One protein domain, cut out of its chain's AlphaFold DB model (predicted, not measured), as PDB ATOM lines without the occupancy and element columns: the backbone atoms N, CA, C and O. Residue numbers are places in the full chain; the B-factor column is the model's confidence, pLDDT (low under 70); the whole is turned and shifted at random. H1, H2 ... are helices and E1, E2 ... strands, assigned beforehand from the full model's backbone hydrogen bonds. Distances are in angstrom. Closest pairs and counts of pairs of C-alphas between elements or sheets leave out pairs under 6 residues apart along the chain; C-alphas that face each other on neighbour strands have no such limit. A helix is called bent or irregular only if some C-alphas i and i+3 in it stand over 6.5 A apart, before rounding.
ATOM      1  N   LEU A   2      10.075  -4.611  15.485       87.88
ATOM      2  CA  LEU A   2      11.135  -5.552  15.077       87.88
ATOM      3  C   LEU A   2      12.311  -5.653  16.073       87.88
ATOM      4  O   LEU A   2      12.796  -6.744  16.340       87.88
ATOM      5  N   GLN A   3      12.715  -4.534  16.682       84.06
ATOM      6  CA  GLN A   3      13.788  -4.494  17.685       84.06
ATOM      7  C   GLN A   3      13.438  -5.269  18.969       84.06
ATOM      8  O   GLN A   3      14.289  -5.951  19.532       84.06
ATOM      9  N   LEU A   4      12.173  -5.219  19.402       84.75
ATOM     10  CA  LEU A   4      11.693  -5.999  20.546       84.75
ATOM     11  C   LEU A   4      11.677  -7.496  20.218       84.75
ATOM     12  O   LEU A   4      12.159  -8.301  21.006       84.75
ATOM     13  N   ALA A   5      11.196  -7.865  19.027       82.06
ATOM     14  CA  ALA A   5      11.195  -9.255  18.576       82.06
ATOM     15  C   ALA A   5      12.615  -9.847  18.505       82.06
ATOM     16  O   ALA A   5      12.823 -10.999  18.879       82.06
ATOM     17  N   GLN A   6      13.604  -9.054  18.080       84.81
ATOM     18  CA  GLN A   6      15.011  -9.464  18.076       84.81
ATOM     19  C   GLN A   6      15.558  -9.663  19.495       84.81
ATOM     20  O   GLN A   6      16.208 -10.674  19.750       84.81
ATOM     21  N   ALA A   7      15.253  -8.751  20.422       81.56
ATOM     22  CA  ALA A   7      15.677  -8.860  21.818       81.56
ATOM     23  C   ALA A   7      15.058 -10.073  22.537       81.56
ATOM     24  O   ALA A   7      15.683 -10.662  23.415       81.56
ATOM     25  N   MET A   8      13.845 -10.472  22.146       82.00
ATOM     26  CA  MET A   8      13.125 -11.586  22.763       82.00
ATOM     27  C   MET A   8      13.419 -12.959  22.141       82.00
ATOM     28  O   MET A   8      12.979 -13.967  22.692       82.00
ATOM     29  N   ARG A   9      14.164 -13.028  21.025       83.44
ATOM     30  CA  ARG A   9      14.341 -14.256  20.222       83.44
ATOM     31  C   ARG A   9      14.870 -15.454  21.015       83.44
ATOM     32  O   ARG A   9      14.467 -16.575  20.736       83.44
ATOM     33  N   ASN A  10      15.753 -15.206  21.980       83.00
ATOM     34  CA  ASN A  10      16.453 -16.247  22.736       83.00
ATOM     35  C   ASN A  10      16.068 -16.250  24.227       83.00
ATOM     36  O   ASN A  10      16.831 -16.746  25.051       83.00
ATOM     37  N   ILE A  11      14.930 -15.656  24.606       81.81
ATOM     38  CA  ILE A  11      14.492 -15.626  26.007       81.81
ATOM     39  C   ILE A  11      13.875 -16.975  26.390       81.81
ATOM     40  O   ILE A  11      12.881 -17.401  25.803       81.81
ATOM     41  N   ASN A  12      14.405 -17.609  27.439       78.12
ATOM     42  CA  ASN A  12      13.765 -18.765  28.059       78.12
ATOM     43  C   ASN A  12      12.572 -18.320  28.919       78.12
ATOM     44  O   ASN A  12      12.733 -17.829  30.039       78.12
ATOM     45  N   THR A  13      11.359 -18.516  28.407       78.25
ATOM     46  CA  THR A  13      10.121 -18.102  29.082       78.25
ATOM     47  C   THR A  13       9.844 -18.862  30.379       78.25
ATOM     48  O   THR A  13       9.195 -18.314  31.265       78.25
ATOM     49  N   ASN A  14      10.392 -20.072  30.554       75.88
ATOM     50  CA  ASN A  14      10.231 -20.858  31.787       75.88
ATOM     51  C   ASN A  14      11.018 -20.285  32.973       75.88
ATOM     52  O   ASN A  14      10.846 -20.725  34.108       75.88
ATOM     53  N   LYS A  15      11.932 -19.352  32.704       73.75
ATOM     54  CA  LYS A  15      12.819 -18.755  33.701       73.75
ATOM     55  C   LYS A  15      12.498 -17.289  33.978       73.75
ATOM     56  O   LYS A  15      13.255 -16.618  34.674       73.75
ATOM     57  N   ILE A  16      11.389 -16.790  33.437       77.62
ATOM     58  CA  ILE A  16      10.913 -15.442  33.723       77.62
ATOM     59  C   ILE A  16      10.232 -15.472  35.099       77.62
ATOM     60  O   ILE A  16       9.203 -16.139  35.247       77.62
ATOM     61  N   PRO A  17      10.776 -14.780  36.114       74.12
ATOM     62  CA  PRO A  17      10.138 -14.720  37.418       74.12
ATOM     63  C   PRO A  17       8.830 -13.929  37.321       74.12
ATOM     64  O   PRO A  17       8.744 -12.925  36.612       74.12
ATOM     65  N   THR A  18       7.812 -14.369  38.056       76.81
ATOM     66  CA  THR A  18       6.531 -13.660  38.172       76.81
ATOM     67  C   THR A  18       6.358 -13.196  39.607       76.81
ATOM     68  O   THR A  18       6.529 -13.980  40.534       76.81
ATOM     69  N   TYR A  19       5.990 -11.932  39.807       78.44
ATOM     70  CA  TYR A  19       5.777 -11.374  41.140       78.44
ATOM     71  C   TYR A  19       4.316 -10.988  41.316       78.44
ATOM     72  O   TYR A  19       3.750 -10.279  40.485       78.44
ATOM     73  N   THR A  20       3.722 -11.436  42.419       79.44
ATOM     74  CA  THR A  20       2.379 -11.018  42.820       79.44
ATOM     75  C   THR A  20       2.496  -9.883  43.820       79.44
ATOM     76  O   THR A  20       3.261  -9.958  44.781       79.44
ATOM     77  N   ILE A  21       1.723  -8.827  43.596       82.31
ATOM     78  CA  ILE A  21       1.614  -7.724  44.543       82.31
ATOM     79  C   ILE A  21       0.748  -8.182  45.714       82.31
ATOM     80  O   ILE A  21      -0.435  -8.474  45.543       82.31
ATOM     81  N   GLU A  22       1.328  -8.223  46.912       83.69
ATOM     82  CA  GLU A  22       0.558  -8.465  48.128       83.69
ATOM     83  C   GLU A  22      -0.451  -7.335  48.349       83.69
ATOM     84  O   GLU A  22      -0.106  -6.153  48.277       83.69
ATOM     85  N   ALA A  23      -1.692  -7.691  48.664       88.00
ATOM     86  CA  ALA A  23      -2.759  -6.738  48.933       88.00
ATOM     87  C   ALA A  23      -3.643  -7.212  50.090       88.00
ATOM     88  O   ALA A  23      -3.709  -8.403  50.394       88.00
ATOM     89  N   LEU A  24      -4.319  -6.268  50.742       89.50
ATOM     90  CA  LEU A  24      -5.362  -6.543  51.728       89.50
ATOM     91  C   LEU A  24      -6.724  -6.207  51.133       89.50
ATOM     92  O   LEU A  24      -6.885  -5.158  50.513       89.50
ATOM     93  N   GLY A  25      -7.702  -7.085  51.346       90.56
ATOM     94  CA  GLY A  25      -9.095  -6.772  51.055       90.56
ATOM     95  C   GLY A  25      -9.633  -5.773  52.076       90.56
ATOM     96  O   GLY A  25      -9.500  -5.986  53.281       90.56
ATOM     97  N   GLN A  26     -10.237  -4.693  51.596       94.12
ATOM     98  CA  GLN A  26     -10.876  -3.681  52.427       94.12
ATOM     99  C   GLN A  26     -12.184  -3.213  51.783       94.12
ATOM    100  O   GLN A  26     -12.273  -3.073  50.564       94.12
ATOM    101  N   MET A  27     -13.190  -2.942  52.615       95.06
ATOM    102  CA  MET A  27     -14.401  -2.239  52.193       95.06
ATOM    103  C   MET A  27     -14.151  -0.728  52.253       95.06
ATOM    104  O   MET A  27     -13.814  -0.199  53.315       95.06
ATOM    105  N   ILE A  28     -14.293  -0.039  51.121       92.31
ATOM    106  CA  ILE A  28     -14.226   1.425  51.033       92.31
ATOM    107  C   ILE A  28     -15.562   1.897  50.455       92.31
ATOM    108  O   ILE A  28     -15.831   1.724  49.267       92.31
ATOM    109  N   GLY A  29     -16.426   2.439  51.317       93.19
ATOM    110  CA  GLY A  29     -17.844   2.607  50.988       93.19
ATOM    111  C   GLY A  29     -18.504   1.246  50.743       93.19
ATOM    112  O   GLY A  29     -18.274   0.309  51.505       93.19
ATOM    113  N   ASP A  30     -19.253   1.127  49.646       94.06
ATOM    114  CA  ASP A  30     -19.930  -0.114  49.236       94.06
ATOM    115  C   ASP A  30     -19.078  -1.000  48.300       94.06
ATOM    116  O   ASP A  30     -19.575  -1.974  47.732       94.06
ATOM    117  N   GLN A  31     -17.794  -0.676  48.106       94.12
ATOM    118  CA  GLN A  31     -16.898  -1.411  47.209       94.12
ATOM    119  C   GLN A  31     -15.891  -2.268  47.977       94.12
ATOM    120  O   GLN A  31     -15.232  -1.801  48.907       94.12
ATOM    121  N   ALA A  32     -15.717  -3.509  47.519       93.75
ATOM    122  CA  ALA A  32     -14.613  -4.368  47.926       93.75
ATOM    123  C   ALA A  32     -13.371  -4.037  47.083       93.75
ATOM    124  O   ALA A  32     -13.363  -4.243  45.868       93.75
ATOM    125  N   VAL A  33     -12.326  -3.519  47.728       95.25
ATOM    126  CA  VAL A  33     -11.082  -3.074  47.084       95.25
ATOM    127  C   VAL A  33      -9.900  -3.880  47.618       95.25
ATOM    128  O   VAL A  33      -9.833  -4.206  48.801       95.25
ATOM    129  N   LEU A  34      -8.942  -4.184  46.741       91.94
ATOM    130  CA  LEU A  34      -7.631  -4.706  47.124       91.94
ATOM    131  C   LEU A  34      -6.656  -3.539  47.282       91.94
ATOM    132  O   LEU A  34      -6.324  -2.871  46.305       91.94
ATOM    133  N   VAL A  35      -6.191  -3.302  48.507       91.25
ATOM    134  CA  VAL A  35      -5.212  -2.256  48.828       91.25
ATOM    135  C   VAL A  35      -3.804  -2.866  48.823       91.25
ATOM    136  O   VAL A  35      -3.505  -3.694  49.689       91.25
ATOM    137  N   PRO A  36      -2.919  -2.486  47.880       88.56
ATOM    138  CA  PRO A  36      -1.565  -3.026  47.802       88.56
ATOM    139  C   PRO A  36      -0.706  -2.670  49.018       88.56
ATOM    140  O   PRO A  36      -0.652  -1.516  49.453       88.56
ATOM    141  N   LYS A  37       0.060  -3.637  49.520       86.94
ATOM    142  CA  LYS A  37       1.074  -3.415  50.555       86.94
ATOM    143  C   LYS A  37       2.367  -2.897  49.926       86.94
ATOM    144  O   LYS A  37       3.278  -3.660  49.620       86.94
ATOM    145  N   ILE A  38       2.472  -1.579  49.755       84.25
ATOM    146  CA  ILE A  38       3.626  -0.978  49.063       84.25
ATOM    147  C   ILE A  38       4.897  -0.827  49.914       84.25
ATOM    148  O   ILE A  38       5.971  -0.561  49.384       84.25
ATOM    149  N   GLN A  39       4.782  -0.959  51.237       83.81
ATOM    150  CA  GLN A  39       5.871  -0.652  52.172       83.81
ATOM    151  C   GLN A  39       6.714  -1.874  52.574       83.81
ATOM    152  O   GLN A  39       7.681  -1.691  53.310       83.81
ATOM    153  N   ASN A  40       6.373  -3.073  52.083       84.31
ATOM    154  CA  ASN A  40       7.116  -4.315  52.328       84.31
ATOM    155  C   ASN A  40       8.454  -4.328  51.552       84.31
ATOM    156  O   ASN A  40       8.555  -3.741  50.470       84.31
ATOM    157  N   ASP A  41       9.470  -5.005  52.086       86.81
ATOM    158  CA  ASP A  41      10.814  -5.092  51.503       86.81
ATOM    159  C   ASP A  41      10.797  -5.731  50.112       86.81
ATOM    160  O   ASP A  41      11.433  -5.221  49.187       86.81
ATOM    161  N   THR A  42       9.991  -6.778  49.924       84.56
ATOM    162  CA  THR A  42       9.796  -7.436  48.622       84.56
ATOM    163  C   THR A  42       9.273  -6.456  47.573       84.56
ATOM    164  O   THR A  42       9.828  -6.358  46.480       84.56
ATOM    165  N   MET A  43       8.270  -5.639  47.915       87.62
ATOM    166  CA  MET A  43       7.736  -4.627  47.002       87.62
ATOM    167  C   MET A  43       8.773  -3.560  46.661       87.62
ATOM    168  O   MET A  43       8.895  -3.163  45.504       87.62
ATOM    169  N   ARG A  44       9.539  -3.089  47.649       88.56
ATOM    170  CA  ARG A  44      10.591  -2.091  47.407       88.56
ATOM    171  C   ARG A  44      11.633  -2.620  46.424       88.56
ATOM    172  O   ARG A  44      12.052  -1.872  45.546       88.56
ATOM    173  N   GLN A  45      11.996  -3.896  46.529       87.12
ATOM    174  CA  GLN A  45      12.915  -4.556  45.598       87.12
ATOM    175  C   GLN A  45      12.313  -4.693  44.195       87.12
ATOM    176  O   GLN A  45      12.972  -4.343  43.217       87.12
ATOM    177  N   VAL A  46      11.051  -5.125  44.087       85.38
ATOM    178  CA  VAL A  46      10.329  -5.217  42.805       85.38
ATOM    179  C   VAL A  46      10.236  -3.844  42.128       85.38
ATOM    180  O   VAL A  46      10.572  -3.699  40.954       85.38
ATOM    181  N   LEU A  47       9.847  -2.805  42.870       87.94
ATOM    182  CA  LEU A  47       9.780  -1.437  42.355       87.94
ATOM    183  C   LEU A  47      11.163  -0.913  41.957       87.94
ATOM    184  O   LEU A  47      11.281  -0.249  40.930       87.94
ATOM    185  N   ALA A  48      12.213  -1.219  42.724       87.12
ATOM    186  CA  ALA A  48      13.578  -0.843  42.373       87.12
ATOM    187  C   ALA A  48      14.045  -1.518  41.074       87.12
ATOM    188  O   ALA A  48      14.677  -0.844  40.259       87.12
ATOM    189  N   LEU A  49      13.684  -2.789  40.842       86.19
ATOM    190  CA  LEU A  49      13.911  -3.482  39.567       86.19
ATOM    191  C   LEU A  49      13.255  -2.730  38.406       86.19
ATOM    192  O   LEU A  49      13.922  -2.358  37.444       86.19
ATOM    193  N   PHE A  50      11.947  -2.477  38.505       85.25
ATOM    194  CA  PHE A  50      11.181  -1.864  37.416       85.25
ATOM    195  C   PHE A  50      11.543  -0.392  37.178       85.25
ATOM    196  O   PHE A  50      11.385   0.108  36.067       85.25
ATOM    197  N   GLN A  51      12.071   0.298  38.190       88.62
ATOM    198  CA  GLN A  51      12.612   1.655  38.065       88.62
ATOM    199  C   GLN A  51      14.069   1.681  37.565       88.62
ATOM    200  O   GLN A  51      14.636   2.766  37.443       88.62
ATOM    201  N   GLY A  52      14.699   0.522  37.329       84.81
ATOM    202  CA  GLY A  52      16.106   0.423  36.924       84.81
ATOM    203  C   GLY A  52      17.105   0.827  38.015       84.81
ATOM    204  O   GLY A  52      18.267   1.094  37.723       84.81
ATOM    205  N   LYS A  53      16.658   0.899  39.274       85.06
ATOM    206  CA  LYS A  53      17.479   1.253  40.444       85.06
ATOM    207  C   LYS A  53      18.162   0.045  41.075       85.06
ATOM    208  O   LYS A  53      19.089   0.228  41.859       85.06
ATOM    209  N   ALA A  54      17.697  -1.160  40.758       85.06
ATOM    210  CA  ALA A  54      18.307  -2.413  41.167       85.06
ATOM    211  C   ALA A  54      18.441  -3.359  39.967       85.06
ATOM    212  O   ALA A  54      17.563  -3.415  39.107       85.06
ATOM    213  N   GLY A  55      19.545  -4.100  39.920       79.69
ATOM    214  CA  GLY A  55      19.731  -5.221  39.008       79.69
ATOM    215  C   GLY A  55      19.040  -6.465  39.558       79.69
ATOM    216  O   GLY A  55      18.854  -6.605  40.765       79.69
ATOM    217  N   PHE A  56      18.669  -7.389  38.681       73.69
ATOM    218  CA  PHE A  56      18.107  -8.674  39.086       73.69
ATOM    219  C   PHE A  56      19.220  -9.715  39.257       73.69
ATOM    220  O   PHE A  56      20.063  -9.847  38.367       73.69
ATOM    221  N   VAL A  57      19.222 -10.479  40.359       65.94
ATOM    222  CA  VAL A  57      20.067 -11.684  40.448       65.94
ATOM    223  C   VAL A  57      19.426 -12.727  39.541       65.94
ATOM    224  O   VAL A  57      18.494 -13.426  39.929       65.94
ATOM    225  N   ALA A  58      19.898 -12.817  38.303       53.47
ATOM    226  CA  ALA A  58      19.441 -13.826  37.367       53.47
ATOM    227  C   ALA A  58      19.895 -15.220  37.829       53.47
ATOM    228  O   ALA A  58      20.914 -15.731  37.371       53.47
ATOM    229  N   THR A  59      19.108 -15.897  38.663       46.94
ATOM    230  CA  THR A  59      19.112 -17.365  38.708       46.94
ATOM    231  C   THR A  59      18.397 -17.897  37.463       46.94
ATOM    232  O   THR A  59      17.364 -18.558  37.516       46.94
ATOM    233  N   GLY A  60      18.970 -17.594  36.296       44.47
ATOM    234  CA  GLY A  60      18.682 -18.334  35.079       44.47
ATOM    235  C   GLY A  60      17.690 -17.740  34.090       44.47
ATOM    236  O   GLY A  60      17.135 -18.537  33.347       44.47
ATOM    237  N   VAL A  61      17.563 -16.414  33.916       42.53
ATOM    238  CA  VAL A  61      17.275 -15.904  32.550       42.53
ATOM    239  C   VAL A  61      18.507 -16.154  31.673       42.53
ATOM    240  O   VAL A  61      19.233 -15.253  31.269       42.53
ATOM    241  N   ALA A  62      18.798 -17.435  31.471       46.44
ATOM    242  CA  ALA A  62      19.740 -17.904  30.496       46.44
ATOM    243  C   ALA A  62      19.073 -17.654  29.149       46.44
ATOM    244  O   ALA A  62      17.971 -18.143  28.879       46.44
ATOM    245  N   TYR A  63      19.741 -16.861  28.322       44.91
ATOM    246  CA  TYR A  63      19.609 -17.057  26.894       44.91
ATOM    247  C   TYR A  63      19.898 -18.533  26.633       44.91
ATOM    248  O   TYR A  63      20.814 -19.073  27.258       44.91
ATOM    249  N   ASP A  64      19.112 -19.187  25.781       42.84
ATOM    250  CA  ASP A  64      19.506 -20.512  25.305       42.84
ATOM    251  C   ASP A  64      20.919 -20.350  24.736       42.84
ATOM    252  O   ASP A  64      21.140 -19.521  23.844       42.84
ATOM    253  N   GLU A  65      21.900 -20.984  25.379       45.38
ATOM    254  CA  GLU A  65      23.304 -20.788  25.045       45.38
ATOM    255  C   GLU A  65      23.458 -21.219  23.583       45.38
ATOM    256  O   GLU A  65      23.107 -22.359  23.254       45.38
ATOM    257  N   PRO A  66      23.909 -20.350  22.658       42.28
ATOM    258  CA  PRO A  66      24.228 -20.832  21.331       42.28
ATOM    259  C   PRO A  66      25.313 -21.894  21.513       42.28
ATOM    260  O   PRO A  66      26.361 -21.613  22.088       42.28
ATOM    261  N   THR A  67      25.076 -23.106  21.014       45.62
ATOM    262  CA  THR A  67      26.001 -24.256  21.039       45.62
ATOM    263  C   THR A  67      27.284 -24.031  20.217       45.62
ATOM    264  O   THR A  67      27.842 -24.968  19.654       45.62
ATOM    265  N   SER A  68      27.764 -22.793  20.100       46.88
ATOM    266  CA  SER A  68      28.997 -22.435  19.413       46.88
ATOM    267  C   SER A  68      29.846 -21.513  20.287       46.88
ATOM    268  O   SER A  68      29.659 -20.289  20.330       46.88
ATOM    269  N   SER A  69      30.817 -22.142  20.951       49.03
ATOM    270  CA  SER A  69      31.816 -21.557  21.850       49.03
ATOM    271  C   SER A  69      32.668 -20.441  21.221       49.03
ATOM    272  O   SER A  69      33.374 -19.733  21.933       49.03
ATOM    273  N   GLU A  70      32.599 -20.236  19.904       47.56
ATOM    274  CA  GLU A  70      33.390 -19.227  19.188       47.56
ATOM    275  C   GLU A  70      32.746 -17.828  19.205       47.56
ATOM    276  O   GLU A  70      33.440 -16.811  19.169       47.56
ATOM    277  N   SER A  71      31.418 -17.744  19.332       42.72
ATOM    278  CA  SER A  71      30.683 -16.465  19.277       42.72
ATOM    279  C   SER A  71      30.628 -15.703  20.612       42.72
ATOM    280  O   SER A  71      30.418 -14.488  20.630       42.72
ATOM    281  N   ILE A  72      30.872 -16.395  21.732       45.41
ATOM    282  CA  ILE A  72      30.778 -15.836  23.091       45.41
ATOM    283  C   ILE A  72      32.001 -14.961  23.414       45.41
ATOM    284  O   ILE A  72      31.864 -13.910  24.044       45.41
ATOM    285  N   SER A  73      33.191 -15.333  22.925       44.88
ATOM    286  CA  SER A  73      34.423 -14.568  23.163       44.88
ATOM    287  C   SER A  73      34.395 -13.206  22.455       44.88
ATOM    288  O   SER A  73      34.673 -12.179  23.074       44.88
ATOM    289  N   ALA A  74      33.936 -13.164  21.199       45.28
ATOM    290  CA  ALA A  74      33.887 -11.929  20.415       45.28
ATOM    291  C   ALA A  74      32.885 -10.899  20.973       45.28
ATOM    292  O   ALA A  74      33.202  -9.711  21.046       45.28
ATOM    293  N   MET A  75      31.699 -11.327  21.430       42.34
ATOM    294  CA  MET A  75      30.728 -10.399  22.030       42.34
ATOM    295  C   MET A  75      31.187  -9.860  23.391       42.34
ATOM    296  O   MET A  75      30.973  -8.679  23.672       42.34
ATOM    297  N   GLN A  76      31.869 -10.666  24.213       43.34
ATOM    298  CA  GLN A  76      32.433 -10.189  25.482       43.34
ATOM    299  C   GLN A  76      33.547  -9.152  25.265       43.34
ATOM    300  O   GLN A  76      33.605  -8.155  25.988       43.34
ATOM    301  N   THR A  77      34.384  -9.316  24.233       43.06
ATOM    302  CA  THR A  77      35.427  -8.331  23.890       43.06
ATOM    303  C   THR A  77      34.844  -7.014  23.367       43.06
ATOM    304  O   THR A  77      35.361  -5.942  23.693       43.06
ATOM    305  N   ILE A  78      33.743  -7.058  22.609       46.56
ATOM    306  CA  ILE A  78      33.087  -5.847  22.084       46.56
ATOM    307  C   ILE A  78      32.376  -5.076  23.209       46.56
ATOM    308  O   ILE A  78      32.515  -3.857  23.302       46.56
ATOM    309  N   ILE A  79      31.688  -5.764  24.128       48.69
ATOM    310  CA  ILE A  79      31.064  -5.115  25.299       48.69
ATOM    311  C   ILE A  79      32.138  -4.483  26.203       48.69
ATOM    312  O   ILE A  79      31.965  -3.357  26.675       48.69
ATOM    313  N   ALA A  80      33.280  -5.155  26.389       47.12
ATOM    314  CA  ALA A  80      34.399  -4.620  27.165       47.12
ATOM    315  C   ALA A  80      35.045  -3.385  26.508       47.12
ATOM    316  O   ALA A  80      35.356  -2.415  27.198       47.12
ATOM    317  N   THR A  81      35.214  -3.369  25.183       42.16
ATOM    318  CA  THR A  81      35.832  -2.231  24.474       42.16
ATOM    319  C   THR A  81      34.911  -1.014  24.371       42.16
ATOM    320  O   THR A  81      35.392   0.109  24.524       42.16
ATOM    321  N   VAL A  82      33.591  -1.196  24.232       43.56
ATOM    322  CA  VAL A  82      32.622  -0.081  24.280       43.56
ATOM    323  C   VAL A  82      32.541   0.531  25.688       43.56
ATOM    324  O   VAL A  82      32.489   1.754  25.830       43.56
ATOM    325  N   ALA A  83      32.625  -0.288  26.743       45.94
ATOM    326  CA  ALA A  83      32.690   0.202  28.122       45.94
ATOM    327  C   ALA A  83      33.989   0.980  28.423       45.94
ATOM    328  O   ALA A  83      33.975   1.923  29.217       45.94
ATOM    329  N   VAL A  84      35.108   0.612  27.787       44.41
ATOM    330  CA  VAL A  84      36.400   1.304  27.941       44.41
ATOM    331  C   VAL A  84      36.459   2.597  27.120       44.41
ATOM    332  O   VAL A  84      36.947   3.605  27.629       44.41
ATOM    333  N   ALA A  85      35.908   2.626  25.903       43.59
ATOM    334  CA  ALA A  85      35.886   3.833  25.070       43.59
ATOM    335  C   ALA A  85      35.010   4.952  25.670       43.59
ATOM    336  O   ALA A  85      35.396   6.121  25.646       43.59
ATOM    337  N   ASN A  86      33.888   4.605  26.313       43.75
ATOM    338  CA  ASN A  86      33.029   5.581  26.998       43.75
ATOM    339  C   ASN A  86      33.583   6.057  28.357       43.75
ATOM    340  O   ASN A  86      33.056   7.007  28.937       43.75
ATOM    341  N   ARG A  87      34.650   5.432  28.876       43.56
ATOM    342  CA  ARG A  87      35.305   5.810  30.144       43.56
ATOM    343  C   ARG A  87      36.343   6.925  30.010       43.56
ATOM    344  O   ARG A  87      36.836   7.401  31.028       43.56
ATOM    345  N   ALA A  88      36.650   7.391  28.799       42.94
ATOM    346  CA  ALA A  88      37.660   8.430  28.591       42.94
ATOM    347  C   ALA A  88      37.210   9.862  28.976       42.94
ATOM    348  O   ALA A  88      38.003  10.787  28.830       42.94
ATOM    349  N   ILE A  89      35.979  10.078  29.475       49.59
ATOM    350  CA  ILE A  89      35.472  11.434  29.796       49.59
ATOM    351  C   ILE A  89      34.716  11.537  31.136       49.59
ATOM    352  O   ILE A  89      33.998  12.506  31.371       49.59
TER     353      ILE A  89
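AT A GLANCE: This is residues 2 to 89 of the 118 residues of an uncharacterized protein of Acidimicrobium sp. BACL17 MAG-120924-bin0 (UniProt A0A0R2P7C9). The chain is open and strung out, with a two-strand hairpin, E1 and E2, at one end of its length, the free-standing helix H3 at the other and H2 between; residues 2 to 7 of H1 stick out. The 88 printed residues include, in order, H1, E1, E2, H2 and H3; the sheet E1 - E2 is antiparallel, the class mixed. The whole is extended, radius of gyration of the C-alphas 20.2 A, spanning 63 by 37 by 27 A.

HOW THE PARTS SIT: H1, residues 2 to 8, touches no helix. E1, residues 23 to 28, and E2, residues 31 to 36, form an antiparallel hairpin at 147 degrees; N 26 and O 33 are within hydrogen-bond range at 2.9 A. H2, residues 41 to 50, and H3, residues 70 to 89, are apart. Every O i to N i+4 pair is within range in H1 and H2, 11 of 16 in H3.

IN THESE COORDINATES: H1 begins at C-alpha 2 (11.135, -5.552, 15.077). H3, 32.5 A long, ends at C-alpha 89 (35.472, 11.434, 29.796); it is only just irregular, C-alphas 86 and 89 being 6.9 A apart.

THE WHOLE: The farthest C-alphas, of Gly 29 and Glu 70, are 64.1 A apart. The printed part has no cut. The links H1 to E1 and H2 to H3 are long. Residues 57 to 89 have pLDDT under 70.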